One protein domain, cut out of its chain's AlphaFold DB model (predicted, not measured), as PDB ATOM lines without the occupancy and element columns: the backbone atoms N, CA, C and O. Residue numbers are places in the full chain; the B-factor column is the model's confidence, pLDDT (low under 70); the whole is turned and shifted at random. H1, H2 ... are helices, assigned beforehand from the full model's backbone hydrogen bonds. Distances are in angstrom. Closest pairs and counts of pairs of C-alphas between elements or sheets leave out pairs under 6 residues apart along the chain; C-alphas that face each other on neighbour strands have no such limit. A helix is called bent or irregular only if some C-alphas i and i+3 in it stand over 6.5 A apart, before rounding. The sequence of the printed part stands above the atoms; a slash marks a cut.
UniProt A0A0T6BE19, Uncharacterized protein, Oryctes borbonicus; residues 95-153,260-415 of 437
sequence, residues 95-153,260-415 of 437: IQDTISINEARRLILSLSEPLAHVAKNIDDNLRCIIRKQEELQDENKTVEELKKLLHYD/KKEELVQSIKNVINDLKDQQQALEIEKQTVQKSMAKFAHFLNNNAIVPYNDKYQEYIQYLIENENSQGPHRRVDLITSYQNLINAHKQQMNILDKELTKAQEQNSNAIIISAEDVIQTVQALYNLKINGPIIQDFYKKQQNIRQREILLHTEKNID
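Overview. This is residues 95 to 153 and 260 to 415 of the 437 residues of an uncharacterized protein of Oryctes borbonicus (UniProt A0A0T6BE19). The long helix H3 and the arm H1b of the bent helix H1 run side by side in opposite ways along the longest axis, with H6 packed on H3 and on the arm H1a at one end, and the short H2 folded back on H1b at the other. A helical hairpin, H4 and H5, packs on one side of this pair, and the bent H7 lies on the other side, with residues 407 to 415 sticking out as a free tail. The printed part has 215 residues with seven named helices, H1 to H7 in order, no named strand, and is all helix. It is loose, with a radius of gyration of the C-alphas of 21.8 A and spans of 81 by 38 by 37 A.

Arrangement. H1, residues 95 to 137, is the hub, touching five other helices; by its hydrogen bonds it was assigned as one helix, but it is bent, with C-alphas 110 and 113 6.9 A apart, and its arms H1a and H1b stand at 45 degrees. H2, residues 143 to 149, forms a hairpin with H1b, and their closest C-alphas, Leu 136 and Leu 146, are 6.7 A apart. H3, residues 261 to 303, touches H1b at a shallow tilt of 24 degrees, opposite ways, closest at the C-alphas of Leu 126 and Gln 279, 6.1 A. H4, residues 311 to 324, and H5, residues 332 to 362, form a hairpin, closest at the C-alphas of Ile 320 and Ile 335, 5.7 A. H5 touches H3 at a steep tilt of 45 degrees, closest at the C-alphas of Met 349 and Ala 294, 5.4 A. H6, residues 371 to 382, touches H1a, closest at the C-alphas of Ala 371 and Ile 101, 5.4 A. H1a, H3 and H6 form an up and down bundle, each running against the one before it, though H1a and H3 only just touch, with 3 pairs of C-alphas within 8 A. H7, residues 388 to 407, was also assigned as one helix by its hydrogen bonds but is bent, with C-alphas 397 and 400 6.7 A apart; H7a touches H1b, closest at the C-alphas of Ile 391 and Pro 114, 6.2 A, and H7b is near H1a. Every O i to N i+4 pair is within hydrogen-bond range in H1a, H1b, H2, H3, H4, H6 and H7a, against 26 of 27 in H5 and 2 of 4 in H7b.

Along the chain. H1a, residues 95 to 110, begins at C-alpha 95 (23.624, 5.978, 32.938), and H1b, residues 113 to 137, is 36.6 A long. H3 is 62.8 A long and ends at C-alpha 303 (13.209, 16.003, 36.686). H5 measures 45.8 A. H7a is residues 388 to 397, and H7b, residues 400 to 407, ends at C-alpha 407 (32.580, 22.140, 31.589).

Size, cuts and confidence. The C-alphas farthest apart, Lys 260 and Asp 415, are 81.2 A apart. Residues 154 to 259 are cut out, with 24.8 A between C-alphas 153 and 260. Of the links that are printed whole, none is long. The mean pLDDT of the printed part is 76.2, and 44 residues are under 70, among them 398 to 415.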
ATOM      1  N   ILE A  95      22.831   4.749  33.109       53.78
ATOM      2  CA  ILE A  95      23.624   5.978  32.938       53.78
ATOM      3  C   ILE A  95      23.157   6.768  31.703       53.78
ATOM      4  O   ILE A  95      23.190   7.997  31.701       53.78
ATOM      5  N   GLN A  96      22.676   6.061  30.673       54.84
ATOM      6  CA  GLN A  96      22.063   6.644  29.479       54.84
ATOM      7  C   GLN A  96      20.898   7.579  29.829       54.84
ATOM      8  O   GLN A  96      20.859   8.687  29.312       54.84
ATOM      9  N   ASP A  97      20.032   7.208  30.774       59.28
ATOM     10  CA  ASP A  97      18.875   8.018  31.166       59.28
ATOM     11  C   ASP A  97      19.326   9.324  31.845       59.28
ATOM     12  O   ASP A  97      18.801  10.396  31.561       59.28
ATOM     13  N   THR A  98      20.371   9.279  32.676       61.78
ATOM     14  CA  THR A  98      20.932  10.477  33.327       61.78
ATOM     15  C   THR A  98      21.685  11.381  32.353       61.78
ATOM     16  O   THR A  98      21.629  12.607  32.480       61.78
ATOM     17  N   ILE A  99      22.376  10.807  31.364       61.19
ATOM     18  CA  ILE A  99      22.991  11.581  30.278       61.19
ATOM     19  C   ILE A  99      21.896  12.268  29.455       61.19
ATOM     20  O   ILE A  99      21.988  13.478  29.241       61.19
ATOM     21  N   SER A 100      20.838  11.542  29.089       72.56
ATOM     22  CA  SER A 100      19.707  12.059  28.316       72.56
ATOM     23  C   SER A 100      18.936  13.145  29.064       72.56
ATOM     24  O   SER A 100      18.630  14.179  28.478       72.56
ATOM     25  N   ILE A 101      18.685  12.992  30.370       75.69
ATOM     26  CA  ILE A 101      18.031  14.029  31.187       75.69
ATOM     27  C   ILE A 101      18.888  15.295  31.248       75.69
ATOM     28  O   ILE A 101      18.382  16.407  31.076       75.69
ATOM     29  N   ASN A 102      20.198  15.149  31.459       72.88
ATOM     30  CA  ASN A 102      21.104  16.294  31.488       72.88
ATOM     31  C   ASN A 102      21.242  16.953  30.111       72.88
ATOM     32  O   ASN A 102      21.369  18.174  30.017       72.88
ATOM     33  N   GLU A 103      21.219  16.184  29.029       74.94
ATOM     34  CA  GLU A 103      21.187  16.709  27.668       74.94
ATOM     35  C   GLU A 103      19.890  17.463  27.373       74.94
ATOM     36  O   GLU A 103      19.958  18.633  26.995       74.94
ATOM     37  N   ALA A 104      18.734  16.867  27.659       80.75
ATOM     38  CA  ALA A 104      17.430  17.509  27.553       80.75
ATOM     39  C   ALA A 104      17.382  18.812  28.363       80.75
ATOM     40  O   ALA A 104      17.016  19.864  27.841       80.75
ATOM     41  N   ARG A 105      17.867  18.798  29.610       77.88
ATOM     42  CA  ARG A 105      17.971  20.005  30.442       77.88
ATOM     43  C   ARG A 105      18.853  21.078  29.804       77.88
ATOM     44  O   ARG A 105      18.485  22.253  29.811       77.88
ATOM     45  N   ARG A 106      20.009  20.703  29.246       75.06
ATOM     46  CA  ARG A 106      20.906  21.639  28.545       75.06
ATOM     47  C   ARG A 106      20.241  22.248  27.312       75.06
ATOM     48  O   ARG A 106      20.381  23.454  27.099       75.06
ATOM     49  N   LEU A 107      19.516  21.441  26.537       78.19
ATOM     50  CA  LEU A 107      18.756  21.890  25.371       78.19
ATOM     51  C   LEU A 107      17.688  22.902  25.774       78.19
ATOM     52  O   LEU A 107      17.693  24.019  25.263       78.19
ATOM     53  N   ILE A 108      16.846  22.547  26.747       80.19
ATOM     54  CA  ILE A 108      15.751  23.397  27.219       80.19
ATOM     55  C   ILE A 108      16.282  24.747  27.676       80.19
ATOM     56  O   ILE A 108      15.849  25.776  27.166       80.19
ATOM     57  N   LEU A 109      17.270  24.753  28.576       75.19
ATOM     58  CA  LEU A 109      17.826  26.001  29.095       75.19
ATOM     59  C   LEU A 109      18.385  26.885  27.974       75.19
ATOM     60  O   LEU A 109      18.366  28.109  28.103       75.19
ATOM     61  N   SER A 110      18.926  26.285  26.908       73.94
ATOM     62  CA  SER A 110      19.491  26.982  25.737       73.94
ATOM     63  C   SER A 110      18.447  27.434  24.730       73.94
ATOM     64  O   SER A 110      18.744  28.275  23.891       73.94
ATOM     65  N   LEU A 111      17.225  26.919  24.823       80.31
ATOM     66  CA  LEU A 111      16.128  27.274  23.935       80.31
ATOM     67  C   LEU A 111      15.109  28.213  24.577       80.31
ATOM     68  O   LEU A 111      14.458  28.947  23.841       80.31
ATOM     69  N   SER A 112      15.009  28.260  25.912       77.06
ATOM     70  CA  SER A 112      14.020  29.088  26.620       77.06
ATOM     71  C   SER A 112      14.015  30.546  26.164       77.06
ATOM     72  O   SER A 112      12.962  31.130  25.946       77.06
ATOM     73  N   GLU A 113      15.197  31.125  25.990       72.94
ATOM     74  CA  GLU A 113      15.357  32.513  25.575       72.94
ATOM     75  C   GLU A 113      15.089  32.721  24.068       72.94
ATOM     76  O   GLU A 113      14.236  33.551  23.748       72.94
ATOM     77  N   PRO A 114      15.709  31.969  23.128       78.75
ATOM     78  CA  PRO A 114      15.359  32.073  21.710       78.75
ATOM     79  C   PRO A 114      13.860  31.930  21.448       78.75
ATOM     80  O   PRO A 114      13.296  32.676  20.650       78.75
ATOM     81  N   LEU A 115      13.205  30.992  22.136       84.44
ATOM     82  CA  LEU A 115      11.773  30.757  21.989       84.44
ATOM     83  C   LEU A 115      10.940  31.927  22.509       84.44
ATOM     84  O   LEU A 115       9.909  32.233  21.918       84.44
ATOM     85  N   ALA A 116      11.403  32.635  23.539       76.50
ATOM     86  CA  ALA A 116      10.744  33.839  24.022       76.50
ATOM     87  C   ALA A 116      10.854  35.008  23.023       76.50
ATOM     88  O   ALA A 116       9.868  35.699  22.762       76.50
ATOM     89  N   HIS A 117      12.024  35.194  22.399       75.56
ATOM     90  CA  HIS A 117      12.199  36.174  21.318       75.56
ATOM     91  C   HIS A 117      11.331  35.851  20.097       75.56
ATOM     92  O   HIS A 117      10.715  36.751  19.526       75.56
ATOM     93  N   VAL A 118      11.260  34.573  19.713       84.56
ATOM     94  CA  VAL A 118      10.422  34.112  18.598       84.56
ATOM     95  C   VAL A 118       8.940  34.280  18.917       84.56
ATOM     96  O   VAL A 118       8.209  34.804  18.085       84.56
ATOM     97  N   ALA A 119       8.496  33.930  20.127       84.38
ATOM     98  CA  ALA A 119       7.112  34.136  20.553       84.38
ATOM     99  C   ALA A 119       6.708  35.615  20.459       84.38
ATOM    100  O   ALA A 119       5.642  35.925  19.927       84.38
ATOM    101  N   LYS A 120       7.587  36.530  20.896       77.88
ATOM    102  CA  LYS A 120       7.376  37.974  20.734       77.88
ATOM    103  C   LYS A 120       7.289  38.372  19.257       77.88
ATOM    104  O   LYS A 120       6.375  39.090  18.880       77.88
ATOM    105  N   ASN A 121       8.217  37.910  18.419       82.94
ATOM    106  CA  ASN A 121       8.235  38.269  17.000       82.94
ATOM    107  C   ASN A 121       7.012  37.753  16.231       82.94
ATOM    108  O   ASN A 121       6.505  38.453  15.359       82.94
ATOM    109  N   ILE A 122       6.520  36.560  16.566       85.75
ATOM    110  CA  ILE A 122       5.272  36.040  16.009       85.75
ATOM    111  C   ILE A 122       4.106  36.959  16.387       85.75
ATOM    112  O   ILE A 122       3.311  37.322  15.525       85.75
ATOM    113  N   ASP A 123       4.027  37.372  17.651       82.31
ATOM    114  CA  ASP A 123       2.957  38.242  18.133       82.31
ATOM    115  C   ASP A 123       2.998  39.648  17.512       82.31
ATOM    116  O   ASP A 123       1.974  40.189  17.096       82.31
ATOM    117  N   ASP A 124       4.201  40.206  17.375       78.69
ATOM    118  CA  ASP A 124       4.465  41.456  16.663       78.69
ATOM    119  C   ASP A 124       3.970  41.377  15.204       78.69
ATOM    120  O   ASP A 124       3.188  42.224  14.770       78.69
ATOM    121  N   ASN A 125       4.331  40.315  14.473       84.50
ATOM    122  CA  ASN A 125       3.886  40.108  13.091       84.50
ATOM    123  C   ASN A 125       2.368  39.903  12.974       84.50
ATOM    124  O   ASN A 125       1.750  40.461  12.069       84.50
ATOM    125  N   LEU A 126       1.747  39.143  13.882       86.56
ATOM    126  CA  LEU A 126       0.293  38.944  13.890       86.56
ATOM    127  C   LEU A 126      -0.453  40.274  14.043       86.56
ATOM    128  O   LEU A 126      -1.424  40.512  13.326       86.56
ATOM    129  N   ARG A 127       0.019  41.167  14.921       82.81
ATOM    130  CA  ARG A 127      -0.574  42.504  15.090       82.81
ATOM    131  C   ARG A 127      -0.414  43.364  13.839       82.81
ATOM    132  O   ARG A 127      -1.386  43.987  13.413       82.81
ATOM    133  N   CYS A 128       0.770  43.362  13.221       81.69
ATOM    134  CA  CYS A 128       0.997  44.066  11.957       81.69
ATOM    135  C   CYS A 128       0.051  43.560  10.854       81.69
ATOM    136  O   CYS A 128      -0.543  44.371  10.145       81.69
ATOM    137  N   ILE A 129      -0.151  42.241  10.751       85.00
ATOM    138  CA  ILE A 129      -1.067  41.634   9.776       85.00
ATOM    139  C   ILE A 129      -2.521  42.039  10.039       85.00
ATOM    140  O   ILE A 129      -3.197  42.460   9.102       85.00
ATOM    141  N   ILE A 130      -3.000  41.947  11.285       85.38
ATOM    142  CA  ILE A 130      -4.388  42.296  11.640       85.38
ATOM    143  C   ILE A 130      -4.669  43.762  11.308       85.38
ATOM    144  O   ILE A 130      -5.618  44.058  10.586       85.38
ATOM    145  N   ARG A 131      -3.791  44.677  11.734       82.88
ATOM    146  CA  ARG A 131      -3.930  46.105  11.424       82.88
ATOM    147  C   ARG A 131      -3.936  46.354   9.918       82.88
ATOM    148  O   ARG A 131      -4.732  47.141   9.421       82.88
ATOM    149  N   LYS A 132      -3.069  45.670   9.166       82.69
ATOM    150  CA  LYS A 132      -3.022  45.806   7.706       82.69
ATOM    151  C   LYS A 132      -4.306  45.303   7.042       82.69
ATOM    152  O   LYS A 132      -4.765  45.912   6.080       82.69
ATOM    153  N   GLN A 133      -4.887  44.214   7.543       84.31
ATOM    154  CA  GLN A 133      -6.181  43.717   7.074       84.31
ATOM    155  C   GLN A 133      -7.291  44.745   7.328       84.31
ATOM    156  O   GLN A 133      -8.046  45.033   6.403       84.31
ATOM    157  N   GLU A 134      -7.346  45.342   8.523       85.38
ATOM    158  CA  GLU A 134      -8.288  46.425   8.854       85.38
ATOM    159  C   GLU A 134      -8.081  47.639   7.936       85.38
ATOM    160  O   GLU A 134      -9.024  48.155   7.341       85.38
ATOM    161  N   GLU A 135      -6.826  48.043   7.729       82.75
ATOM    162  CA  GLU A 135      -6.454  49.155   6.857       82.75
ATOM    163  C   GLU A 135      -6.816  48.938   5.381       82.75
ATOM    164  O   GLU A 135      -7.029  49.929   4.684       82.75
ATOM    165  N   LEU A 136      -6.824  47.692   4.897       80.06
ATOM    166  CA  LEU A 136      -7.207  47.322   3.528       80.06
ATOM    167  C   LEU A 136      -8.724  47.146   3.360       80.06
ATOM    168  O   LEU A 136      -9.206  47.123   2.228       80.06
ATOM    169  N   GLN A 137      -9.458  46.993   4.464       81.38
ATOM    170  CA  GLN A 137     -10.916  46.856   4.494       81.38
ATOM    171  C   GLN A 137     -11.639  48.179   4.782       81.38
ATOM    172  O   GLN A 137     -12.858  48.235   4.650       81.38
ATOM    173  N   ASP A 138     -10.910  49.235   5.148       80.75
ATOM    174  CA  ASP A 138     -11.463  50.568   5.387       80.75
ATOM    175  C   ASP A 138     -12.022  51.191   4.097       80.75
ATOM    176  O   ASP A 138     -11.284  51.574   3.183       80.75
ATOM    177  N   GLU A 139     -13.350  51.312   4.043       68.25
ATOM    178  CA  GLU A 139     -14.102  51.850   2.906       68.25
ATOM    179  C   GLU A 139     -13.867  53.354   2.676       68.25
ATOM    180  O   GLU A 139     -14.203  53.869   1.608       68.25
ATOM    181  N   ASN A 140     -13.267  54.065   3.640       73.25
ATOM    182  CA  ASN A 140     -13.027  55.508   3.551       73.25
ATOM    183  C   ASN A 140     -11.725  55.878   2.822       73.25
ATOM    184  O   ASN A 140     -11.487  57.062   2.571       73.25
ATOM    185  N   LYS A 141     -10.870  54.902   2.489       75.25
ATOM    186  CA  LYS A 141      -9.575  55.165   1.845       75.25
ATOM    187  C   LYS A 141      -9.694  55.359   0.340       75.25
ATOM    188  O   LYS A 141     -10.425  54.657  -0.360       75.25
ATOM    189  N   THR A 142      -8.908  56.295  -0.180       71.69
ATOM    190  CA  THR A 142      -8.815  56.564  -1.619       71.69
ATOM    191  C   THR A 142      -8.083  55.443  -2.362       71.69
ATOM    192  O   THR A 142      -7.316  54.663  -1.793       71.69
ATOM    193  N   VAL A 143      -8.289  55.376  -3.678       68.44
ATOM    194  CA  VAL A 143      -7.619  54.412  -4.565       68.44
ATOM    195  C   VAL A 143      -6.092  54.544  -4.481       68.44
ATOM    196  O   VAL A 143      -5.379  53.541  -4.450       68.44
ATOM    197  N   GLU A 144      -5.582  55.769  -4.403       69.44
ATOM    198  CA  GLU A 144      -4.162  56.086  -4.289       69.44
ATOM    199  C   GLU A 144      -3.576  55.655  -2.937       69.44
ATOM    200  O   GLU A 144      -2.433  55.193  -2.878       69.44
ATOM    201  N   GLU A 145      -4.346  55.761  -1.853       70.88
ATOM    202  CA  GLU A 145      -3.952  55.277  -0.525       70.88
ATOM    203  C   GLU A 145      -3.940  53.748  -0.468       70.88
ATOM    204  O   GLU A 145      -2.970  53.162   0.012       70.88
ATOM    205  N   LEU A 146      -4.952  53.090  -1.037       68.88
ATOM    206  CA  LEU A 146      -5.013  51.630  -1.122       68.88
ATOM    207  C   LEU A 146      -3.868  51.053  -1.963       68.88
ATOM    208  O   LEU A 146      -3.290  50.038  -1.580       68.88
ATOM    209  N   LYS A 147      -3.465  51.725  -3.053       70.50
ATOM    210  CA  LYS A 147      -2.296  51.327  -3.860       70.50
ATOM    211  C   LYS A 147      -1.002  51.294  -3.045       70.50
ATOM    212  O   LYS A 147      -0.218  50.362  -3.194       70.50
ATOM    213  N   LYS A 148      -0.791  52.262  -2.143       72.88
ATOM    214  CA  LYS A 148       0.382  52.278  -1.246       72.88
ATOM    215  C   LYS A 148       0.350  51.143  -0.219       72.88
ATOM    216  O   LYS A 148       1.400  50.729   0.263       72.88
ATOM    217  N   LEU A 149      -0.838  50.632   0.102       70.25
ATOM    218  CA  LEU A 149      -1.041  49.563   1.078       70.25
ATOM    219  C   LEU A 149      -0.951  48.153   0.478       70.25
ATOM    220  O   LEU A 149      -0.953  47.190   1.239       70.25
ATOM    221  N   LEU A 150      -0.825  48.007  -0.845       70.81
ATOM    222  CA  LEU A 150      -0.681  46.694  -1.490       70.81
ATOM    223  C   LEU A 150       0.639  45.989  -1.147       70.81
ATOM    224  O   LEU A 150       0.744  44.772  -1.289       70.81
ATOM    225  N   HIS A 151       1.634  46.742  -0.680       71.75
ATOM    226  CA  HIS A 151       2.862  46.188  -0.132       71.75
ATOM    227  C   HIS A 151       2.750  46.074   1.391       71.75
ATOM    228  O   HIS A 151       2.242  46.979   2.069       71.75
ATOM    229  N   TYR A 152       3.243  44.959   1.921       68.31
ATOM    230  CA  TYR A 152       3.415  44.740   3.348       68.31
ATOM    231  C   TYR A 152       4.771  44.082   3.590       68.31
ATOM    232  O   TYR A 152       5.199  43.222   2.817       68.31
ATOM    233  N   ASP A 153       5.433  44.499   4.661       70.44
ATOM    234  CA  ASP A 153       6.686  43.903   5.087       70.44
ATOM    235  C   ASP A 153       6.418  42.977   6.282       70.44
ATOM    236  O   ASP A 153       5.512  43.199   7.088       70.44
ATOM    237  N   LYS A 260      -6.898  49.906 -13.918       68.31
ATOM    238  CA  LYS A 260      -8.356  49.785 -13.723       68.31
ATOM    239  C   LYS A 260      -8.751  49.557 -12.261       68.31
ATOM    240  O   LYS A 260      -8.003  48.968 -11.480       68.31
ATOM    241  N   LYS A 261      -9.963  49.990 -11.895       67.12
ATOM    242  CA  LYS A 261     -10.518  49.835 -10.537       67.12
ATOM    243  C   LYS A 261     -10.788  48.365 -10.199       67.12
ATOM    244  O   LYS A 261     -10.559  47.943  -9.071       67.12
ATOM    245  N   GLU A 262     -11.211  47.568 -11.174       69.25
ATOM    246  CA  GLU A 262     -11.472  46.132 -11.018       69.25
ATOM    247  C   GLU A 262     -10.181  45.342 -10.735       69.25
ATOM    248  O   GLU A 262     -10.168  44.454  -9.883       69.25
ATOM    249  N   GLU A 263      -9.076  45.711 -11.390       71.62
ATOM    250  CA  GLU A 263      -7.740  45.134 -11.165       71.62
ATOM    251  C   GLU A 263      -7.224  45.453  -9.754       71.62
ATOM    252  O   GLU A 263      -6.632  44.595  -9.093       71.62
ATOM    253  N   LEU A 264      -7.509  46.663  -9.255       71.56
ATOM    254  CA  LEU A 264      -7.187  47.059  -7.886       71.56
ATOM    255  C   LEU A 264      -7.951  46.222  -6.860       71.56
ATOM    256  O   LEU A 264      -7.344  45.678  -5.943       71.56
ATOM    257  N   VAL A 265      -9.270  46.076  -7.031       74.19
ATOM    258  CA  VAL A 265     -10.112  45.276  -6.126       74.19
ATOM    259  C   VAL A 265      -9.637  43.822  -6.084       74.19
ATOM    260  O   VAL A 265      -9.575  43.223  -5.010       74.19
ATOM    261  N   GLN A 266      -9.260  43.252  -7.231       77.88
ATOM    262  CA  GLN A 266      -8.721  41.894  -7.275       77.88
ATOM    263  C   GLN A 266      -7.347  41.791  -6.594       77.88
ATOM    264  O   GLN A 266      -7.087  40.816  -5.891       77.88
ATOM    265  N   SER A 267      -6.489  42.801  -6.756       77.44
ATOM    266  CA  SER A 267      -5.175  42.854  -6.101       77.44
ATOM    267  C   SER A 267      -5.306  42.956  -4.580       77.44
ATOM    268  O   SER A 267      -4.655  42.198  -3.868       77.44
ATOM    269  N   ILE A 268      -6.217  43.797  -4.078       77.38
ATOM    270  CA  ILE A 268      -6.527  43.908  -2.643       77.38
ATOM    271  C   ILE A 268      -7.013  42.562  -2.093       77.38
ATOM    272  O   ILE A 268      -6.529  42.109  -1.059       77.38
ATOM    273  N   LYS A 269      -7.926  41.875  -2.797       81.88
ATOM    274  CA  LYS A 269      -8.401  40.543  -2.387       81.88
ATOM    275  C   LYS A 269      -7.268  39.520  -2.303       81.88
ATOM    276  O   LYS A 269      -7.237  38.737  -1.358       81.88
ATOM    277  N   ASN A 270      -6.344  39.532  -3.263       82.31
ATOM    278  CA  ASN A 270      -5.186  38.639  -3.248       82.31
ATOM    279  C   ASN A 270      -4.275  38.935  -2.048       82.31
ATOM    280  O   ASN A 270      -3.933  38.012  -1.321       82.31
ATOM    281  N   VAL A 271      -3.964  40.212  -1.786       81.31
ATOM    282  CA  VAL A 271      -3.155  40.621  -0.624       81.31
ATOM    283  C   VAL A 271      -3.828  40.217   0.691       81.31
ATOM    284  O   VAL A 271      -3.164  39.690   1.575       81.31
ATOM    285  N   ILE A 272      -5.147  40.396   0.823       84.00
ATOM    286  CA  ILE A 272      -5.892  39.965   2.017       84.00
ATOM    287  C   ILE A 272      -5.817  38.445   2.203       84.00
ATOM    288  O   ILE A 272      -5.658  37.983   3.333       84.00
ATOM    289  N   ASN A 273      -5.940  37.664   1.128       86.31
ATOM    290  CA  ASN A 273      -5.829  36.207   1.210       86.31
ATOM    291  C   ASN A 273      -4.414  35.776   1.610       86.31
ATOM    292  O   ASN A 273      -4.275  34.976   2.529       86.31
ATOM    293  N   ASP A 274      -3.379  36.376   1.019       84.94
ATOM    294  CA  ASP A 274      -1.992  36.091   1.394       84.94
ATOM    295  C   ASP A 274      -1.731  36.455   2.868       84.94
ATOM    296  O   ASP A 274      -1.138  35.672   3.608       84.94
ATOM    297  N   LEU A 275      -2.244  37.598   3.339       85.69
ATOM    298  CA  LEU A 275      -2.175  37.992   4.751       85.69
ATOM    299  C   LEU A 275      -2.879  36.983   5.671       85.69
ATOM    300  O   LEU A 275      -2.370  36.704   6.754       85.69
ATOM    301  N   LYS A 276      -4.023  36.417   5.264       88.88
ATOM    302  CA  LYS A 276      -4.727  35.369   6.028       88.88
ATOM    303  C   LYS A 276      -3.931  34.068   6.087       88.88
ATOM    304  O   LYS A 276      -3.823  33.481   7.163       88.88
ATOM    305  N   ASP A 277      -3.337  33.647   4.976       88.81
ATOM    306  CA  ASP A 277      -2.499  32.447   4.930       88.81
ATOM    307  C   ASP A 277      -1.261  32.606   5.832       88.81
ATOM    308  O   ASP A 277      -0.911  31.697   6.592       88.81
ATOM    309  N   GLN A 278      -0.630  33.787   5.816       87.00
ATOM    310  CA  GLN A 278       0.488  34.113   6.710       87.00
ATOM    311  C   GLN A 278       0.056  34.168   8.180       87.00
ATOM    312  O   GLN A 278       0.745  33.619   9.040       87.00
ATOM    313  N   GLN A 279      -1.095  34.779   8.476       89.62
ATOM    314  CA  GLN A 279      -1.669  34.815   9.821       89.62
ATOM    315  C   GLN A 279      -1.891  33.400  10.364       89.62
ATOM    316  O   GLN A 279      -1.487  33.097  11.485       89.62
ATOM    317  N   GLN A 280      -2.488  32.515   9.561       91.38
ATOM    318  CA  GLN A 280      -2.731  31.130   9.952       91.38
ATOM    319  C   GLN A 280      -1.418  30.375  10.196       91.38
ATOM    320  O   GLN A 280      -1.301  29.650  11.184       91.38
ATOM    321  N   ALA A 281      -0.417  30.558   9.330       90.50
ATOM    322  CA  ALA A 281       0.889  29.935   9.506       90.50
ATOM    323  C   ALA A 281       1.577  30.402  10.803       90.50
ATOM    324  O   ALA A 281       2.047  29.566  11.575       90.50
ATOM    325  N   LEU A 282       1.577  31.708  11.085       90.44
ATOM    326  CA  LEU A 282       2.132  32.278  12.317       90.44
ATOM    327  C   LEU A 282       1.400  31.788  13.571       90.44
ATOM    328  O   LEU A 282       2.051  31.476  14.566       90.44
ATOM    329  N   GLU A 283       0.073  31.656  13.528       90.38
ATOM    330  CA  GLU A 283      -0.709  31.153  14.662       90.38
ATOM    331  C   GLU A 283      -0.399  29.674  14.961       90.38
ATOM    332  O   GLU A 283      -0.260  29.283  16.123       90.38
ATOM    333  N   ILE A 284      -0.190  28.852  13.926       91.81
ATOM    334  CA  ILE A 284       0.259  27.457  14.086       91.81
ATOM    335  C   ILE A 284       1.647  27.404  14.743       91.81
ATOM    336  O   ILE A 284       1.875  26.605  15.662       91.81
ATOM    337  N   GLU A 285       2.582  28.256  14.314       93.06
ATOM    338  CA  GLU A 285       3.909  28.319  14.933       93.06
ATOM    339  C   GLU A 285       3.844  28.816  16.380       93.06
ATOM    340  O   GLU A 285       4.482  28.219  17.248       93.06
ATOM    341  N   LYS A 286       3.022  29.837  16.664       90.00
ATOM    342  CA  LYS A 286       2.775  30.359  18.018       90.00
ATOM    343  C   LYS A 286       2.344  29.243  18.961       90.00
ATOM    344  O   LYS A 286       2.964  29.038  20.006       90.00
ATOM    345  N   GLN A 287       1.334  28.472  18.559       89.19
ATOM    346  CA  GLN A 287       0.834  27.344  19.343       89.19
ATOM    347  C   GLN A 287       1.896  26.257  19.530       89.19
ATOM    348  O   GLN A 287       1.998  25.665  20.606       89.19
ATOM    349  N   THR A 288       2.706  25.994  18.505       91.19
ATOM    350  CA  THR A 288       3.782  24.996  18.577       91.19
ATOM    351  C   THR A 288       4.873  25.423  19.561       91.19
ATOM    352  O   THR A 288       5.289  24.622  20.402       91.19
ATOM    353  N   VAL A 289       5.293  26.691  19.519       89.88
ATOM    354  CA  VAL A 289       6.271  27.270  20.454       89.88
ATOM    355  C   VAL A 289       5.743  27.226  21.887       89.88
ATOM    356  O   VAL A 289       6.440  26.735  22.775       89.88
ATOM    357  N   GLN A 290       4.497  27.646  22.114       86.62
ATOM    358  CA  GLN A 290       3.868  27.621  23.441       86.62
ATOM    359  C   GLN A 290       3.772  26.204  24.017       86.62
ATOM    360  O   GLN A 290       4.176  25.966  25.155       86.62
ATOM    361  N   LYS A 291       3.295  25.235  23.224       88.88
ATOM    362  CA  LYS A 291       3.222  23.829  23.649       88.88
ATOM    363  C   LYS A 291       4.602  23.269  23.975       88.88
ATOM    364  O   LYS A 291       4.748  22.541  24.952       88.88
ATOM    365  N   SER A 292       5.612  23.624  23.184       89.81
ATOM    366  CA  SER A 292       6.992  23.193  23.415       89.81
ATOM    367  C   SER A 292       7.553  23.763  24.719       89.81
ATOM    368  O   SER A 292       8.112  23.020  25.520       89.81
ATOM    369  N   MET A 293       7.337  25.057  24.977       86.62
ATOM    370  CA  MET A 293       7.754  25.727  26.213       86.62
ATOM    371  C   MET A 293       7.096  25.106  27.451       86.62
ATOM    372  O   MET A 293       7.781  24.868  28.444       86.62
ATOM    373  N   ALA A 294       5.808  24.762  27.378       86.81
ATOM    374  CA  ALA A 294       5.115  24.061  28.456       86.81
ATOM    375  C   ALA A 294       5.661  22.639  28.677       86.81
ATOM    376  O   ALA A 294       5.960  22.267  29.807       86.81
ATOM    377  N   LYS A 295       5.892  21.855  27.612       88.31
ATOM    378  CA  LYS A 295       6.538  20.531  27.734       88.31
ATOM    379  C   LYS A 295       7.906  20.626  28.407       88.31
ATOM    380  O   LYS A 295       8.244  19.799  29.247       88.31
ATOM    381  N   PHE A 296       8.683  21.642  28.047       87.56
ATOM    382  CA  PHE A 296      10.001  21.896  28.612       87.56
ATOM    383  C   PHE A 296       9.945  22.275  30.094       87.56
ATOM    384  O   PHE A 296      10.702  21.721  30.890       87.56
ATOM    385  N   ALA A 297       9.041  23.178  30.475       84.06
ATOM    386  CA  ALA A 297       8.839  23.555  31.870       84.06
ATOM    387  C   ALA A 297       8.351  22.362  32.713       84.06
ATOM    388  O   ALA A 297       8.904  22.107  33.780       84.06
ATOM    389  N   HIS A 298       7.405  21.567  32.203       85.12
ATOM    390  CA  HIS A 298       6.925  20.351  32.866       85.12
ATOM    391  C   HIS A 298       8.037  19.300  33.009       85.12
ATOM    392  O   HIS A 298       8.232  18.746  34.091       85.12
ATOM    393  N   PHE A 299       8.837  19.070  31.960       84.81
ATOM    394  CA  PHE A 299      10.000  18.181  32.037       84.81
ATOM    395  C   PHE A 299      10.984  18.633  33.121       84.81
ATOM    396  O   PHE A 299      11.436  17.813  33.921       84.81
ATOM    397  N   LEU A 300      11.312  19.928  33.173       80.44
ATOM    398  CA  LEU A 300      12.255  20.455  34.158       80.44
ATOM    399  C   LEU A 300      11.708  20.417  35.584       80.44
ATOM    400  O   LEU A 300      12.462  20.037  36.471       80.44
ATOM    401  N   ASN A 301      10.432  20.739  35.806       78.69
ATOM    402  CA  ASN A 301       9.803  20.643  37.127       78.69
ATOM    403  C   ASN A 301       9.875  19.223  37.693       78.69
ATOM    404  O   ASN A 301      10.243  19.043  38.849       78.69
ATOM    405  N   ASN A 302       9.592  18.218  36.863       77.00
ATOM    406  CA  ASN A 302       9.495  16.831  37.320       77.00
ATOM    407  C   ASN A 302      10.843  16.101  37.384       77.00
ATOM    408  O   ASN A 302      10.964  15.093  38.073       77.00
ATOM    409  N   ASN A 303      11.869  16.602  36.688       73.38
ATOM    410  CA  ASN A 303      13.209  16.003  36.686       73.38
ATOM    411  C   ASN A 303      14.245  16.818  37.485       73.38
ATOM    412  O   ASN A 303      15.410  16.418  37.568       73.38
ATOM    413  N   ALA A 304      13.880  17.970  38.061       64.56
ATOM    414  CA  ALA A 304      14.794  18.784  38.859       64.56
ATOM    415  C   ALA A 304      14.657  18.508  40.365       64.56
ATOM    416  O   ALA A 304      13.582  18.571  40.941       64.56
ATOM    417  N   ILE A 305      15.800  18.294  41.025       55.19
ATOM    418  CA  ILE A 305      15.894  18.190  42.495       55.19
ATOM    419  C   ILE A 305      15.720  19.572  43.165       55.19
ATOM    420  O   ILE A 305      15.348  19.672  44.331       55.19
ATOM    421  N   VAL A 306      16.003  20.650  42.428       52.03
ATOM    422  CA  VAL A 306      15.921  22.051  42.876       52.03
ATOM    423  C   VAL A 306      14.720  22.706  42.191       52.03
ATOM    424  O   VAL A 306      14.518  22.412  41.011       52.03
ATOM    425  N   PRO A 307      13.975  23.609  42.863       53.91
ATOM    426  CA  PRO A 307      12.877  24.347  42.243       53.91
ATOM    427  C   PRO A 307      13.294  24.935  40.893       53.91
ATOM    428  O   PRO A 307      14.270  25.688  40.806       53.91
ATOM    429  N   TYR A 308      12.590  24.550  39.831       64.00
ATOM    430  CA  TYR A 308      12.791  25.133  38.515       64.00
ATOM    431  C   TYR A 308      12.110  26.498  38.477       64.00
ATOM    432  O   TYR A 308      10.939  26.641  38.822       64.00
ATOM    433  N   ASN A 309      12.877  27.504  38.073       64.06
ATOM    434  CA  ASN A 309      12.355  28.828  37.804       64.06
ATOM    435  C   ASN A 309      12.091  28.950  36.303       64.06
ATOM    436  O   ASN A 309      12.995  28.715  35.491       64.06
ATOM    437  N   ASP A 310      10.852  29.267  35.942       72.31
ATOM    438  CA  ASP A 310      10.419  29.302  34.555       72.31
ATOM    439  C   ASP A 310      10.921  30.561  33.846       72.31
ATOM    440  O   ASP A 310      10.243  31.587  33.779       72.31
ATOM    441  N   LYS A 311      12.122  30.452  33.270       70.19
ATOM    442  CA  LYS A 311      12.791  31.538  32.540       70.19
ATOM    443  C   LYS A 311      11.944  32.138  31.418       70.19
ATOM    444  O   LYS A 311      12.126  33.304  31.079       70.19
ATOM    445  N   TYR A 312      11.050  31.354  30.816       73.69
ATOM    446  CA  TYR A 312      10.154  31.858  29.780       73.69
ATOM    447  C   TYR A 312       9.100  32.789  30.381       73.69
ATOM    448  O   TYR A 312       8.896  33.898  29.883       73.69
ATOM    449  N   GLN A 313       8.491  32.380  31.498       78.62
ATOM    450  CA  GLN A 313       7.554  33.229  32.229       78.62
ATOM    451  C   GLN A 313       8.243  34.490  32.770       78.62
ATOM    452  O   GLN A 313       7.677  35.574  32.644       78.62
ATOM    453  N   GLU A 314       9.456  34.374  33.321       74.69
ATOM    454  CA  GLU A 314      10.235  35.528  33.799       74.69
ATOM    455  C   GLU A 314      10.497  36.549  32.692       74.69
ATOM    456  O   GLU A 314      10.323  37.748  32.899       74.69
ATOM    457  N   TYR A 315      10.875  36.083  31.501       72.94
ATOM    458  CA  TYR A 315      11.143  36.973  30.379       72.94
ATOM    459  C   TYR A 315       9.885  37.714  29.915       72.94
ATOM    460  O   TYR A 315       9.927  38.926  29.705       72.94
ATOM    461  N   ILE A 316       8.744  37.028  29.788       74.94
ATOM    462  CA  ILE A 316       7.491  37.701  29.407       74.94
ATOM    463  C   ILE A 316       7.052  38.680  30.501       74.94
ATOM    464  O   ILE A 316       6.598  39.782  30.196       74.94
ATOM    465  N   GLN A 317       7.223  38.313  31.772       80.38
ATOM    466  CA  GLN A 317       6.926  39.187  32.903       80.38
ATOM    467  C   GLN A 317       7.783  40.462  32.864       80.38
ATOM    468  O   GLN A 317       7.248  41.562  33.001       80.38
ATOM    469  N   TYR A 318       9.076  40.332  32.560       73.12
ATOM    470  CA  TYR A 318       9.959  41.469  32.313       73.12
ATOM    471  C   TYR A 318       9.442  42.372  31.177       73.12
ATOM    472  O   TYR A 318       9.429  43.595  31.324       73.12
ATOM    473  N   LEU A 319       8.962  41.805  30.063       70.00
ATOM    474  CA  LEU A 319       8.394  42.597  28.963       70.00
ATOM    475  C   LEU A 319       7.140  43.378  29.387       70.00
ATOM    476  O   LEU A 319       6.967  44.527  28.975       70.00
ATOM    477  N   ILE A 320       6.283  42.778  30.217       79.06
ATOM    478  CA  ILE A 320       5.092  43.438  30.774       79.06
ATOM    479  C   ILE A 320       5.499  44.601  31.679       79.06
ATOM    480  O   ILE A 320       4.936  45.690  31.578       79.06
ATOM    481  N   GLU A 321       6.469  44.388  32.564       77.81
ATOM    482  CA  GLU A 321       6.972  45.418  33.477       77.81
ATOM    483  C   GLU A 321       7.596  46.588  32.717       77.81
ATOM    484  O   GLU A 321       7.286  47.745  33.003       77.81
ATOM    485  N   ASN A 322       8.385  46.288  31.686       66.88
ATOM    486  CA  ASN A 322       8.997  47.289  30.822       66.88
ATOM    487  C   ASN A 322       7.972  48.096  30.004       66.88
ATOM    488  O   ASN A 322       8.201  49.270  29.715       66.88
ATOM    489  N   GLU A 323       6.844  47.500  29.602       70.06
ATOM    490  CA  GLU A 323       5.777  48.244  28.918       70.06
ATOM    491  C   GLU A 323       4.938  49.068  29.909       70.06
ATOM    492  O   GLU A 323       4.562  50.201  29.610       70.06
ATOM    493  N   ASN A 324       4.697  48.551  31.117       75.69
ATOM    494  CA  ASN A 324       4.016  49.293  32.180       75.69
ATOM    495  C   ASN A 324       4.809  50.520  32.644       75.69
ATOM    496  O   ASN A 324       4.206  51.545  32.971       75.69
ATOM    497  N   SER A 325       6.144  50.453  32.636       70.94
ATOM    498  CA  SER A 325       6.997  51.584  33.014       70.94
ATOM    499  C   SER A 325       6.937  52.755  32.023       70.94
ATOM    500  O   SER A 325       7.366  53.850  32.363       70.94
ATOM    501  N   GLN A 326       6.342  52.577  30.834       62.53
ATOM    502  CA  GLN A 326       6.196  53.628  29.812       62.53
ATOM    503  C   GLN A 326       5.134  54.694  30.153       62.53
ATOM    504  O   GLN A 326       4.948  55.645  29.390       62.53
ATOM    505  N   GLY A 327       4.409  54.546  31.268       70.44
ATOM    506  CA  GLY A 327       3.464  55.550  31.759       70.44
ATOM    507  C   GLY A 327       2.370  55.893  30.729       70.44
ATOM    508  O   GLY A 327       1.643  54.990  30.311       70.44
ATOM    509  N   PRO A 328       2.222  57.164  30.295       65.31
ATOM    510  CA  PRO A 328       1.205  57.573  29.315       65.31
ATOM    511  C   PRO A 328       1.347  56.915  27.934       65.31
ATOM    512  O   PRO A 328       0.364  56.815  27.207       65.31
ATOM    513  N   HIS A 329       2.549  56.456  27.571       64.69
ATOM    514  CA  HIS A 329       2.840  55.827  26.275       64.69
ATOM    515  C   HIS A 329       2.752  54.293  26.312       64.69
ATOM    516  O   HIS A 329       3.221  53.615  25.387       64.69
ATOM    517  N   ARG A 330       2.185  53.738  27.392       71.56
ATOM    518  CA  ARG A 330       1.973  52.297  27.539       71.56
ATOM    519  C   ARG A 330       0.989  51.791  26.491       71.56
ATOM    520  O   ARG A 330      -0.090  52.355  26.298       71.56
ATOM    521  N   ARG A 331       1.342  50.682  25.854       69.38
ATOM    522  CA  ARG A 331       0.469  49.978  24.915       69.38
ATOM    523  C   ARG A 331      -0.307  48.887  25.634       69.38
ATOM    524  O   ARG A 331       0.229  47.830  25.959       69.38
ATOM    525  N   VAL A 332      -1.572  49.185  25.930       78.50
ATOM    526  CA  VAL A 332      -2.465  48.281  26.671       78.50
ATOM    527  C   VAL A 332      -2.710  46.990  25.887       78.50
ATOM    528  O   VAL A 332      -2.671  45.916  26.475       78.50
ATOM    529  N   ASP A 333      -2.857  47.084  24.565       74.00
ATOM    530  CA  ASP A 333      -2.970  45.949  23.641       74.00
ATOM    531  C   ASP A 333      -1.781  44.981  23.766       74.00
ATOM    532  O   ASP A 333      -1.960  43.766  23.856       74.00
ATOM    533  N   LEU A 334      -0.564  45.526  23.849       72.38
ATOM    534  CA  LEU A 334       0.663  44.744  23.964       72.38
ATOM    535  C   LEU A 334       0.763  44.035  25.320       72.38
ATOM    536  O   LEU A 334       1.117  42.859  25.385       72.38
ATOM    537  N   ILE A 335       0.401  44.731  26.401       78.88
ATOM    538  CA  ILE A 335       0.349  44.148  27.748       78.88
ATOM    539  C   ILE A 335      -0.663  43.001  27.788       78.88
ATOM    540  O   ILE A 335      -0.346  41.925  28.297       78.88
ATOM    541  N   THR A 336      -1.856  43.201  27.223       83.50
ATOM    542  CA  THR A 336      -2.884  42.159  27.140       83.50
ATOM    543  C   THR A 336      -2.382  40.950  26.354       83.50
ATOM    544  O   THR A 336      -2.582  39.815  26.786       83.50
ATOM    545  N   SER A 337      -1.665  41.163  25.249       77.31
ATOM    546  CA  SER A 337      -1.094  40.057  24.481       77.31
ATOM    547  C   SER A 337      -0.065  39.246  25.280       77.31
ATOM    548  O   SER A 337      -0.152  38.017  25.359       77.31
ATOM    549  N   TYR A 338       0.862  39.911  25.973       80.44
ATOM    550  CA  TYR A 338       1.833  39.230  26.835       80.44
ATOM    551  C   TYR A 338       1.173  38.490  28.006       80.44
ATOM    552  O   TYR A 338       1.575  37.374  28.341       80.44
ATOM    553  N   GLN A 339       0.119  39.056  28.598       85.75
ATOM    554  CA  GLN A 339      -0.678  38.365  29.613       85.75
ATOM    555  C   GLN A 339      -1.343  37.105  29.046       85.75
ATOM    556  O   GLN A 339      -1.336  36.059  29.699       85.75
ATOM    557  N   ASN A 340      -1.851  37.165  27.812       85.06
ATOM    558  CA  ASN A 340      -2.414  36.003  27.128       85.06
ATOM    559  C   ASN A 340      -1.358  34.912  26.888       85.06
ATOM    560  O   ASN A 340      -1.661  33.736  27.085       85.06
ATOM    561  N   LEU A 341      -0.113  35.276  26.547       80.31
ATOM    562  CA  LEU A 341       0.993  34.316  26.426       80.31
ATOM    563  C   LEU A 341       1.274  33.587  27.749       80.31
ATOM    564  O   LEU A 341       1.400  32.361  27.752       80.31
ATOM    565  N   ILE A 342       1.335  34.316  28.871       84.88
ATOM    566  CA  ILE A 342       1.543  33.720  30.204       84.88
ATOM    567  C   ILE A 342       0.375  32.801  30.572       84.88
ATOM    568  O   ILE A 342       0.589  31.693  31.065       84.88
ATOM    569  N   ASN A 343      -0.860  33.243  30.337       87.69
ATOM    570  CA  ASN A 343      -2.050  32.469  30.674       87.69
ATOM    571  C   ASN A 343      -2.134  31.174  29.860       87.69
ATOM    572  O   ASN A 343      -2.375  30.116  30.440       87.69
ATOM    573  N   ALA A 344      -1.869  31.233  28.552       84.94
ATOM    574  CA  ALA A 344      -1.833  30.056  27.688       84.94
ATOM    575  C   ALA A 344      -0.752  29.056  28.133       84.94
ATOM    576  O   ALA A 344      -1.013  27.856  28.231       84.94
ATOM    577  N   HIS A 345       0.441  29.548  28.481       84.31
ATOM    578  CA  HIS A 345       1.525  28.719  29.014       84.31
ATOM    579  C   HIS A 345       1.133  28.020  30.322       84.31
ATOM    580  O   HIS A 345       1.266  26.802  30.440       84.31
ATOM    581  N   LYS A 346       0.552  28.760  31.277       86.44
ATOM    582  CA  LYS A 346       0.052  28.202  32.547       86.44
ATOM    583  C   LYS A 346      -1.058  27.175  32.340       86.44
ATOM    584  O   LYS A 346      -1.083  26.155  33.022       86.44
ATOM    585  N   GLN A 347      -1.978  27.421  31.410       87.69
ATOM    586  CA  GLN A 347      -3.036  26.467  31.078       87.69
ATOM    587  C   GLN A 347      -2.455  25.163  30.529       87.69
ATOM    588  O   GLN A 347      -2.851  24.092  30.986       87.69
ATOM    589  N   GLN A 348      -1.490  25.243  29.612       86.38
ATOM    590  CA  GLN A 348      -0.849  24.060  29.046       86.38
ATOM    591  C   GLN A 348      -0.054  23.274  30.100       86.38
ATOM    592  O   GLN A 348      -0.127  22.048  30.121       86.38
ATOM    593  N   MET A 349       0.638  23.967  31.008       84.19
ATOM    594  CA  MET A 349       1.291  23.352  32.169       84.19
ATOM    595  C   MET A 349       0.291  22.610  33.058       84.19
ATOM    596  O   MET A 349       0.474  21.429  33.333       84.19
ATOM    597  N   ASN A 350      -0.826  23.253  33.409       86.06
ATOM    598  CA  ASN A 350      -1.873  22.636  34.224       86.06
ATOM    599  C   ASN A 350      -2.490  21.388  33.568       86.06
ATOM    600  O   ASN A 350      -2.945  20.491  34.275       86.06
ATOM    601  N   ILE A 351      -2.567  21.333  32.233       88.00
ATOM    602  CA  ILE A 351      -3.033  20.137  31.516       88.00
ATOM    603  C   ILE A 351      -2.040  18.990  31.720       88.00
ATOM    604  O   ILE A 351      -2.455  17.913  32.143       88.00
ATOM    605  N   LEU A 352      -0.746  19.241  31.502       86.62
ATOM    606  CA  LEU A 352       0.311  18.241  31.685       86.62
ATOM    607  C   LEU A 352       0.400  17.762  33.142       86.62
ATOM    608  O   LEU A 352       0.547  16.569  33.394       86.62
ATOM    609  N   ASP A 353       0.239  18.666  34.109       84.00
ATOM    610  CA  ASP A 353       0.253  18.318  35.532       84.00
ATOM    611  C   ASP A 353      -0.943  17.428  35.906       84.00
ATOM    612  O   ASP A 353      -0.783  16.436  36.613       84.00
ATOM    613  N   LYS A 354      -2.141  17.708  35.367       86.19
ATOM    614  CA  LYS A 354      -3.320  16.841  35.554       86.19
ATOM    615  C   LYS A 354      -3.142  15.466  34.914       86.19
ATOM    616  O   LYS A 354      -3.610  14.475  35.471       86.19
ATOM    617  N   GLU A 355      -2.528  15.402  33.735       86.38
ATOM    618  CA  GLU A 355      -2.202  14.134  33.071       86.38
ATOM    619  C   GLU A 355      -1.211  13.320  33.905       86.38
ATOM    620  O   GLU A 355      -1.418  12.120  34.096       86.38
ATOM    621  N   LEU A 356      -0.205  13.980  34.486       82.62
ATOM    622  CA  LEU A 356       0.761  13.351  35.378       82.62
ATOM    623  C   LEU A 356       0.099  12.807  36.642       82.62
ATOM    624  O   LEU A 356       0.307  11.638  36.954       82.62
ATOM    625  N   THR A 357      -0.739  13.593  37.330       82.38
ATOM    626  CA  THR A 357      -1.448  13.122  38.533       82.38
ATOM    627  C   THR A 357      -2.266  11.863  38.237       82.38
ATOM    628  O   THR A 357      -2.147  10.873  38.952       82.38
ATOM    629  N   LYS A 358      -3.027  11.851  37.135       85.31
ATOM    630  CA  LYS A 358      -3.817  10.676  36.725       85.31
ATOM    631  C   LYS A 358      -2.948   9.461  36.405       85.31
ATOM    632  O   LYS A 358      -3.316   8.336  36.730       85.31
ATOM    633  N   ALA A 359      -1.807   9.663  35.752       77.94
ATOM    634  CA  ALA A 359      -0.889   8.571  35.448       77.94
ATOM    635  C   ALA A 359      -0.208   8.032  36.721       77.94
ATOM    636  O   ALA A 359      -0.015   6.822  36.854       77.94
ATOM    637  N   GLN A 360       0.088   8.909  37.683       79.31
ATOM    638  CA  GLN A 360       0.683   8.560  38.975       79.31
ATOM    639  C   GLN A 360      -0.261   7.778  39.895       79.31
ATOM    640  O   GLN A 360       0.214   6.949  40.672       79.31
ATOM    641  N   GLU A 361      -1.578   7.977  39.773       80.06
ATOM    642  CA  GLU A 361      -2.590   7.157  40.459       80.06
ATOM    643  C   GLU A 361      -2.507   5.672  40.062       80.06
ATOM    644  O   GLU A 361      -2.827   4.799  40.866       80.06
ATOM    645  N   GLN A 362      -2.052   5.373  38.840       78.06
ATOM    646  CA  GLN A 362      -1.910   4.006  38.326       78.06
ATOM    647  C   GLN A 362      -0.475   3.476  38.444       78.06
ATOM    648  O   GLN A 362      -0.265   2.282  38.658       78.06
ATOM    649  N   ASN A 363       0.522   4.352  38.300       73.88
ATOM    650  CA  ASN A 363       1.939   4.019  38.380       73.88
ATOM    651  C   ASN A 363       2.723   5.193  38.981       73.88
ATOM    652  O   ASN A 363       2.945   6.194  38.309       73.88
ATOM    653  N   SER A 364       3.228   5.045  40.209       67.44
ATOM    654  CA  SER A 364       3.953   6.115  40.917       67.44
ATOM    655  C   SER A 364       5.208   6.625  40.190       67.44
ATOM    656  O   SER A 364       5.641   7.739  40.459       67.44
ATOM    657  N   ASN A 365       5.762   5.852  39.246       65.25
ATOM    658  CA  ASN A 365       6.897   6.243  38.404       65.25
ATOM    659  C   ASN A 365       6.469   6.696  36.993       65.25
ATOM    660  O   ASN A 365       7.261   6.616  36.053       65.25
ATOM    661  N   ALA A 366       5.213   7.106  36.806       70.00
ATOM    662  CA  ALA A 366       4.728   7.605  35.526       70.00
ATOM    663  C   ALA A 366       5.502   8.854  35.078       70.00
ATOM    664  O   ALA A 366       5.717   9.789  35.848       70.00
ATOM    665  N   ILE A 367       5.886   8.864  33.803       73.81
ATOM    666  CA  ILE A 367       6.571   9.971  33.139       73.81
ATOM    667  C   ILE A 367       5.679  10.407  31.979       73.81
ATOM    668  O   ILE A 367       5.359   9.588  31.120       73.81
ATOM    669  N   ILE A 368       5.281  11.681  31.953       81.12
ATOM    670  CA  ILE A 368       4.473  12.249  30.858       81.12
ATOM    671  C   ILE A 368       5.353  12.793  29.737       81.12
ATOM    672  O   ILE A 368       5.045  12.605  28.566       81.12
ATOM    673  N   ILE A 369       6.458  13.454  30.093       82.94
ATOM    674  CA  ILE A 369       7.432  13.988  29.140       82.94
ATOM    675  C   ILE A 369       8.788  13.369  29.458       82.94
ATOM    676  O   ILE A 369       9.327  13.563  30.549       82.94
ATOM    677  N   SER A 370       9.334  12.619  28.508       84.31
ATOM    678  CA  SER A 370      10.655  12.001  28.589       84.31
ATOM    679  C   SER A 370      11.746  12.891  27.981       84.31
ATOM    680  O   SER A 370      11.475  13.896  27.320       84.31
ATOM    681  N   ALA A 371      13.012  12.516  28.180       81.62
ATOM    682  CA  ALA A 371      14.133  13.201  27.535       81.62
ATOM    683  C   ALA A 371      14.092  13.065  25.999       81.62
ATOM    684  O   ALA A 371      14.459  14.001  25.290       81.62
ATOM    685  N   GLU A 372      13.596  11.934  25.489       81.31
ATOM    686  CA  GLU A 372      13.380  11.699  24.056       81.31
ATOM    687  C   GLU A 372      12.331  12.679  23.501       81.31
ATOM    688  O   GLU A 372      12.561  13.326  22.479       81.31
ATOM    689  N   ASP A 373      11.224  12.879  24.225       85.69
ATOM    690  CA  ASP A 373      10.168  13.825  23.836       85.69
ATOM    691  C   ASP A 373      10.692  15.260  23.757       85.69
ATOM    692  O   ASP A 373      10.279  16.032  22.887       85.69
ATOM    693  N   VAL A 374      11.622  15.629  24.645       86.69
ATOM    694  CA  VAL A 374      12.300  16.929  24.587       86.69
ATOM    695  C   VAL A 374      13.101  17.043  23.293       86.69
ATOM    696  O   VAL A 374      12.943  18.031  22.581       86.69
ATOM    697  N   ILE A 375      13.913  16.039  22.949       83.62
ATOM    698  CA  ILE A 375      14.730  16.044  21.726       83.62
ATOM    699  C   ILE A 375      13.841  16.133  20.477       83.62
ATOM    700  O   ILE A 375      14.094  16.961  19.599       83.62
ATOM    701  N   GLN A 376      12.761  15.353  20.419       87.12
ATOM    702  CA  GLN A 376      11.799  15.397  19.314       87.12
ATOM    703  C   GLN A 376      11.095  16.755  19.221       87.12
ATOM    704  O   GLN A 376      10.937  17.307  18.132       87.12
ATOM    705  N   THR A 377      10.728  17.344  20.362       90.50
ATOM    706  CA  THR A 377      10.133  18.687  20.415       90.50
ATOM    707  C   THR A 377      11.112  19.744  19.892       90.50
ATOM    708  O   THR A 377      10.721  20.621  19.126       90.50
ATOM    709  N   VAL A 378      12.403  19.639  20.225       87.44
ATOM    710  CA  VAL A 378      13.450  20.520  19.681       87.44
ATOM    711  C   VAL A 378      13.576  20.376  18.162       87.44
ATOM    712  O   VAL A 378      13.664  21.380  17.457       87.44
ATOM    713  N   GLN A 379      13.539  19.151  17.636       86.25
ATOM    714  CA  GLN A 379      13.565  18.922  16.189       86.25
ATOM    715  C   GLN A 379      12.333  19.513  15.495       86.25
ATOM    716  O   GLN A 379      12.469  20.163  14.459       86.25
ATOM    717  N   ALA A 380      11.144  19.355  16.084       89.50
ATOM    718  CA  ALA A 380       9.917  19.955  15.569       89.50
ATOM    719  C   ALA A 380      10.010  21.489  15.510       89.50
ATOM    720  O   ALA A 380       9.615  22.086  14.511       89.50
ATOM    721  N   LEU A 381      10.606  22.120  16.529       91.69
ATOM    722  CA  LEU A 381      10.856  23.563  16.550       91.69
ATOM    723  C   LEU A 381      11.806  24.015  15.431       91.69
ATOM    724  O   LEU A 381      11.580  25.063  14.835       91.69
ATOM    725  N   TYR A 382      12.844  23.238  15.109       88.75
ATOM    726  CA  TYR A 382      13.750  23.565  13.998       88.75
ATOM    727  C   TYR A 382      13.106  23.401  12.617       88.75
ATOM    728  O   TYR A 382      13.535  24.060  11.673       88.75
ATOM    729  N   ASN A 383      12.075  22.564  12.508       90.19
ATOM    730  CA  ASN A 383      11.355  22.301  11.260       90.19
ATOM    731  C   ASN A 383      10.189  23.273  11.005       90.19
ATOM    732  O   ASN A 383       9.470  23.116  10.017       90.19
ATOM    733  N   LEU A 384       9.987  24.272  11.872       90.62
ATOM    734  CA  LEU A 384       9.010  25.339  11.648       90.62
ATOM    735  C   LEU A 384       9.345  26.130  10.371       90.62
ATOM    736  O   LEU A 384      10.503  26.457  10.108       90.62
ATOM    737  N   LYS A 385       8.322  26.446   9.574       87.44
ATOM    738  CA  LYS A 385       8.466  27.009   8.222       87.44
ATOM    739  C   LYS A 385       9.010  28.440   8.237       87.44
ATOM    740  O   LYS A 385       9.836  28.789   7.400       87.44
ATOM    741  N   ILE A 386       8.517  29.269   9.151       84.50
ATOM    742  CA  ILE A 386       8.814  30.699   9.252       84.50
ATOM    743  C   ILE A 386       9.962  30.904  10.241       84.50
ATOM    744  O   ILE A 386      10.987  31.480   9.870       84.50
ATOM    745  N   ASN A 387       9.821  30.401  11.473       86.81
ATOM    746  CA  ASN A 387      10.770  30.675  12.556       86.81
ATOM    747  C   ASN A 387      11.760  29.533  12.860       86.81
ATOM    748  O   ASN A 387      12.690  29.723  13.643       86.81
ATOM    749  N   GLY A 388      11.637  28.362  12.235       85.88
ATOM    750  CA  GLY A 388      12.553  27.236  12.476       85.88
ATOM    751  C   GLY A 388      14.028  27.560  12.203       85.88
ATOM    752  O   GLY A 388      14.870  27.321  13.079       85.88
ATOM    753  N   PRO A 389      14.366  28.194  11.058       87.31
ATOM    754  CA  PRO A 389      15.740  28.579  10.747       87.31
ATOM    755  C   PRO A 389      16.358  29.519  11.783       87.31
ATOM    756  O   PRO A 389      17.526  29.349  12.141       87.31
ATOM    757  N   ILE A 390      15.587  30.482  12.307       84.00
ATOM    758  CA  ILE A 390      16.115  31.401  13.316       84.00
ATOM    759  C   ILE A 390      16.311  30.710  14.660       84.00
ATOM    760  O   ILE A 390      17.350  30.922  15.276       84.00
ATOM    761  N   ILE A 391      15.389  29.841  15.090       85.62
ATOM    762  CA  ILE A 391      15.553  29.063  16.328       85.62
ATOM    763  C   ILE A 391      16.846  28.239  16.244       85.62
ATOM    764  O   ILE A 391      17.634  28.208  17.195       85.62
ATOM    765  N   GLN A 392      17.107  27.619  15.090       85.00
ATOM    766  CA  GLN A 392      18.317  26.830  14.875       85.00
ATOM    767  C   GLN A 392      19.591  27.693  14.870       85.00
ATOM    768  O   GLN A 392      20.599  27.305  15.467       85.00
ATOM    769  N   ASP A 393      19.566  28.856  14.217       81.50
ATOM    770  CA  ASP A 393      20.697  29.793  14.181       81.50
ATOM    771  C   ASP A 393      21.014  30.363  15.575       81.50
ATOM    772  O   ASP A 393      22.172  30.365  16.005       81.50
ATOM    773  N   PHE A 394      19.982  30.756  16.328       77.25
ATOM    774  CA  PHE A 394      20.097  31.211  17.715       77.25
ATOM    775  C   PHE A 394      20.766  30.149  18.588       77.25
ATOM    776  O   PHE A 394      21.736  30.430  19.297       77.25
ATOM    777  N   TYR A 395      20.288  28.908  18.483       78.12
ATOM    778  CA  TYR A 395      20.819  27.783  19.238       78.12
ATOM    779  C   TYR A 395      22.294  27.510  18.907       78.12
ATOM    780  O   TYR A 395      23.128  27.426  19.813       78.12
ATOM    781  N   LYS A 396      22.657  27.444  17.618       77.12
ATOM    782  CA  LYS A 396      24.049  27.237  17.174       77.12
ATOM    783  C   LYS A 396      24.982  28.339  17.682       77.12
ATOM    784  O   LYS A 396      26.100  28.057  18.117       77.12
ATOM    785  N   LYS A 397      24.526  29.595  17.672       72.12
ATOM    786  CA  LYS A 397      25.302  30.739  18.177       72.12
ATOM    787  C   LYS A 397      25.485  30.702  19.699       72.12
ATOM    788  O   LYS A 397      26.541  31.131  20.169       72.12
ATOM    789  N   GLN A 398      24.536  30.128  20.447       66.38
ATOM    790  CA  GLN A 398      24.648  29.922  21.898       66.38
ATOM    791  C   GLN A 398      25.501  28.701  22.303       66.38
ATOM    792  O   GLN A 398      26.152  28.747  23.353       66.38
ATOM    793  N   GLN A 399      25.557  27.630  21.494       62.75
ATOM    794  CA  GLN A 399      26.232  26.368  21.861       62.75
ATOM    795  C   GLN A 399      27.700  26.541  22.294       62.75
ATOM    796  O   GLN A 399      28.116  25.986  23.313       62.75
ATOM    797  N   ASN A 400      28.475  27.352  21.567       52.34
ATOM    798  CA  ASN A 400      29.909  27.541  21.831       52.34
ATOM    799  C   ASN A 400      30.203  28.293  23.141       52.34
ATOM    800  O   ASN A 400      31.307  28.199  23.676       52.34
ATOM    801  N   ILE A 401      29.236  29.059  23.654       54.25
ATOM    802  CA  ILE A 401      29.415  29.881  24.855       54.25
ATOM    803  C   ILE A 401      29.071  29.061  26.104       54.25
ATOM    804  O   ILE A 401      29.832  29.044  27.070       54.25
ATOM    805  N   ARG A 402      27.976  28.293  26.055       53.09
ATOM    806  CA  ARG A 402      27.505  27.494  27.197       53.09
ATOM    807  C   ARG A 402      28.278  26.194  27.412       53.09
ATOM    808  O   ARG A 402      28.383  25.748  28.551       53.09
ATOM    809  N   GLN A 403      28.900  25.612  26.378       48.09
ATOM    810  CA  GLN A 403      29.830  24.486  26.572       48.09
ATOM    811  C   GLN A 403      30.988  24.839  27.526       48.09
ATOM    812  O   GLN A 403      31.385  23.996  28.329       48.09
ATOM    813  N   ARG A 404      31.491  26.088  27.502       44.25
ATOM    814  CA  ARG A 404      32.541  26.561  28.427       44.25
ATOM    815  C   ARG A 404      32.041  26.751  29.863       44.25
ATOM    816  O   ARG A 404      32.768  26.412  30.790       44.25
ATOM    817  N   GLU A 405      30.817  27.244  30.053       45.62
ATOM    818  CA  GLU A 405      30.201  27.393  31.384       45.62
ATOM    819  C   GLU A 405      29.904  26.027  32.032       45.62
ATOM    820  O   GLU A 405      30.133  25.832  33.223       45.62
ATOM    821  N   ILE A 406      29.466  25.044  31.240       44.41
ATOM    822  CA  ILE A 406      29.046  23.718  31.724       44.41
ATOM    823  C   ILE A 406      30.238  22.792  32.029       44.41
ATOM    824  O   ILE A 406      30.183  22.012  32.984       44.41
ATOM    825  N   LEU A 407      31.345  22.883  31.281       42.41
ATOM    826  CA  LEU A 407      32.580  22.140  31.589       42.41
ATOM    827  C   LEU A 407      33.164  22.505  32.965       42.41
ATOM    828  O   LEU A 407      33.851  21.692  33.576       42.41
ATOM    829  N   LEU A 408      32.856  23.697  33.483       40.56
ATOM    830  CA  LEU A 408      33.248  24.126  34.827       40.56
ATOM    831  C   LEU A 408      32.322  23.586  35.932       40.56
ATOM    832  O   LEU A 408      32.619  23.786  37.108       40.56
ATOM    833  N   HIS A 409      31.192  22.956  35.590       39.81
ATOM    834  CA  HIS A 409      30.169  22.468  36.533       39.81
ATOM    835  C   HIS A 409      29.915  20.957  36.434       39.81
ATOM    836  O   HIS A 409      29.044  20.436  37.124       39.81
ATOM    837  N   THR A 410      30.656  20.238  35.589       32.91
ATOM    838  CA  THR A 410      30.504  18.788  35.431       32.91
ATOM    839  C   THR A 410      31.555  18.042  36.249       32.91
ATOM    840  O   THR A 410      32.761  18.255  36.108       32.91
ATOM    841  N   GLU A 411      31.080  17.175  37.143       40.56
ATOM    842  CA  GLU A 411      31.907  16.255  37.917       40.56
ATOM    843  C   GLU A 411      32.648  15.302  36.973       40.56
ATOM    844  O   GLU A 411      32.073  14.707  36.059       40.56
ATOM    845  N   LYS A 412      33.961  15.160  37.184       34.91
ATOM    846  CA  LYS A 412      34.759  14.147  36.490       34.91
ATOM    847  C   LYS A 412      34.231  12.770  36.886       34.91
ATOM    848  O   LYS A 412      34.285  12.417  38.059       34.91
ATOM    849  N   ASN A 413      33.790  11.985  35.905       33.91
ATOM    850  CA  ASN A 413      33.468  10.571  36.094       33.91
ATOM    851  C   ASN A 413      34.701   9.830  36.631       33.91
ATOM    852  O   ASN A 413      35.686   9.641  35.915       33.91
ATOM    853  N   ILE A 414      34.650   9.427  37.899       40.47
ATOM    854  CA  ILE A 414      35.639   8.539  38.507       40.47
ATOM    855  C   ILE A 414      35.059   7.127  38.446       40.47
ATOM    856  O   ILE A 414      34.017   6.850  39.032       40.47
ATOM    857  N   ASP A 415      35.747   6.231  37.741       42.00
ATOM    858  CA  ASP A 415      35.456   4.796  37.739       42.00
ATOM    859  C   ASP A 415      35.711   4.213  39.144       42.00
ATOM    860  O   ASP A 415      36.841   3.882  39.532       42.00
TER     861      ASP A 415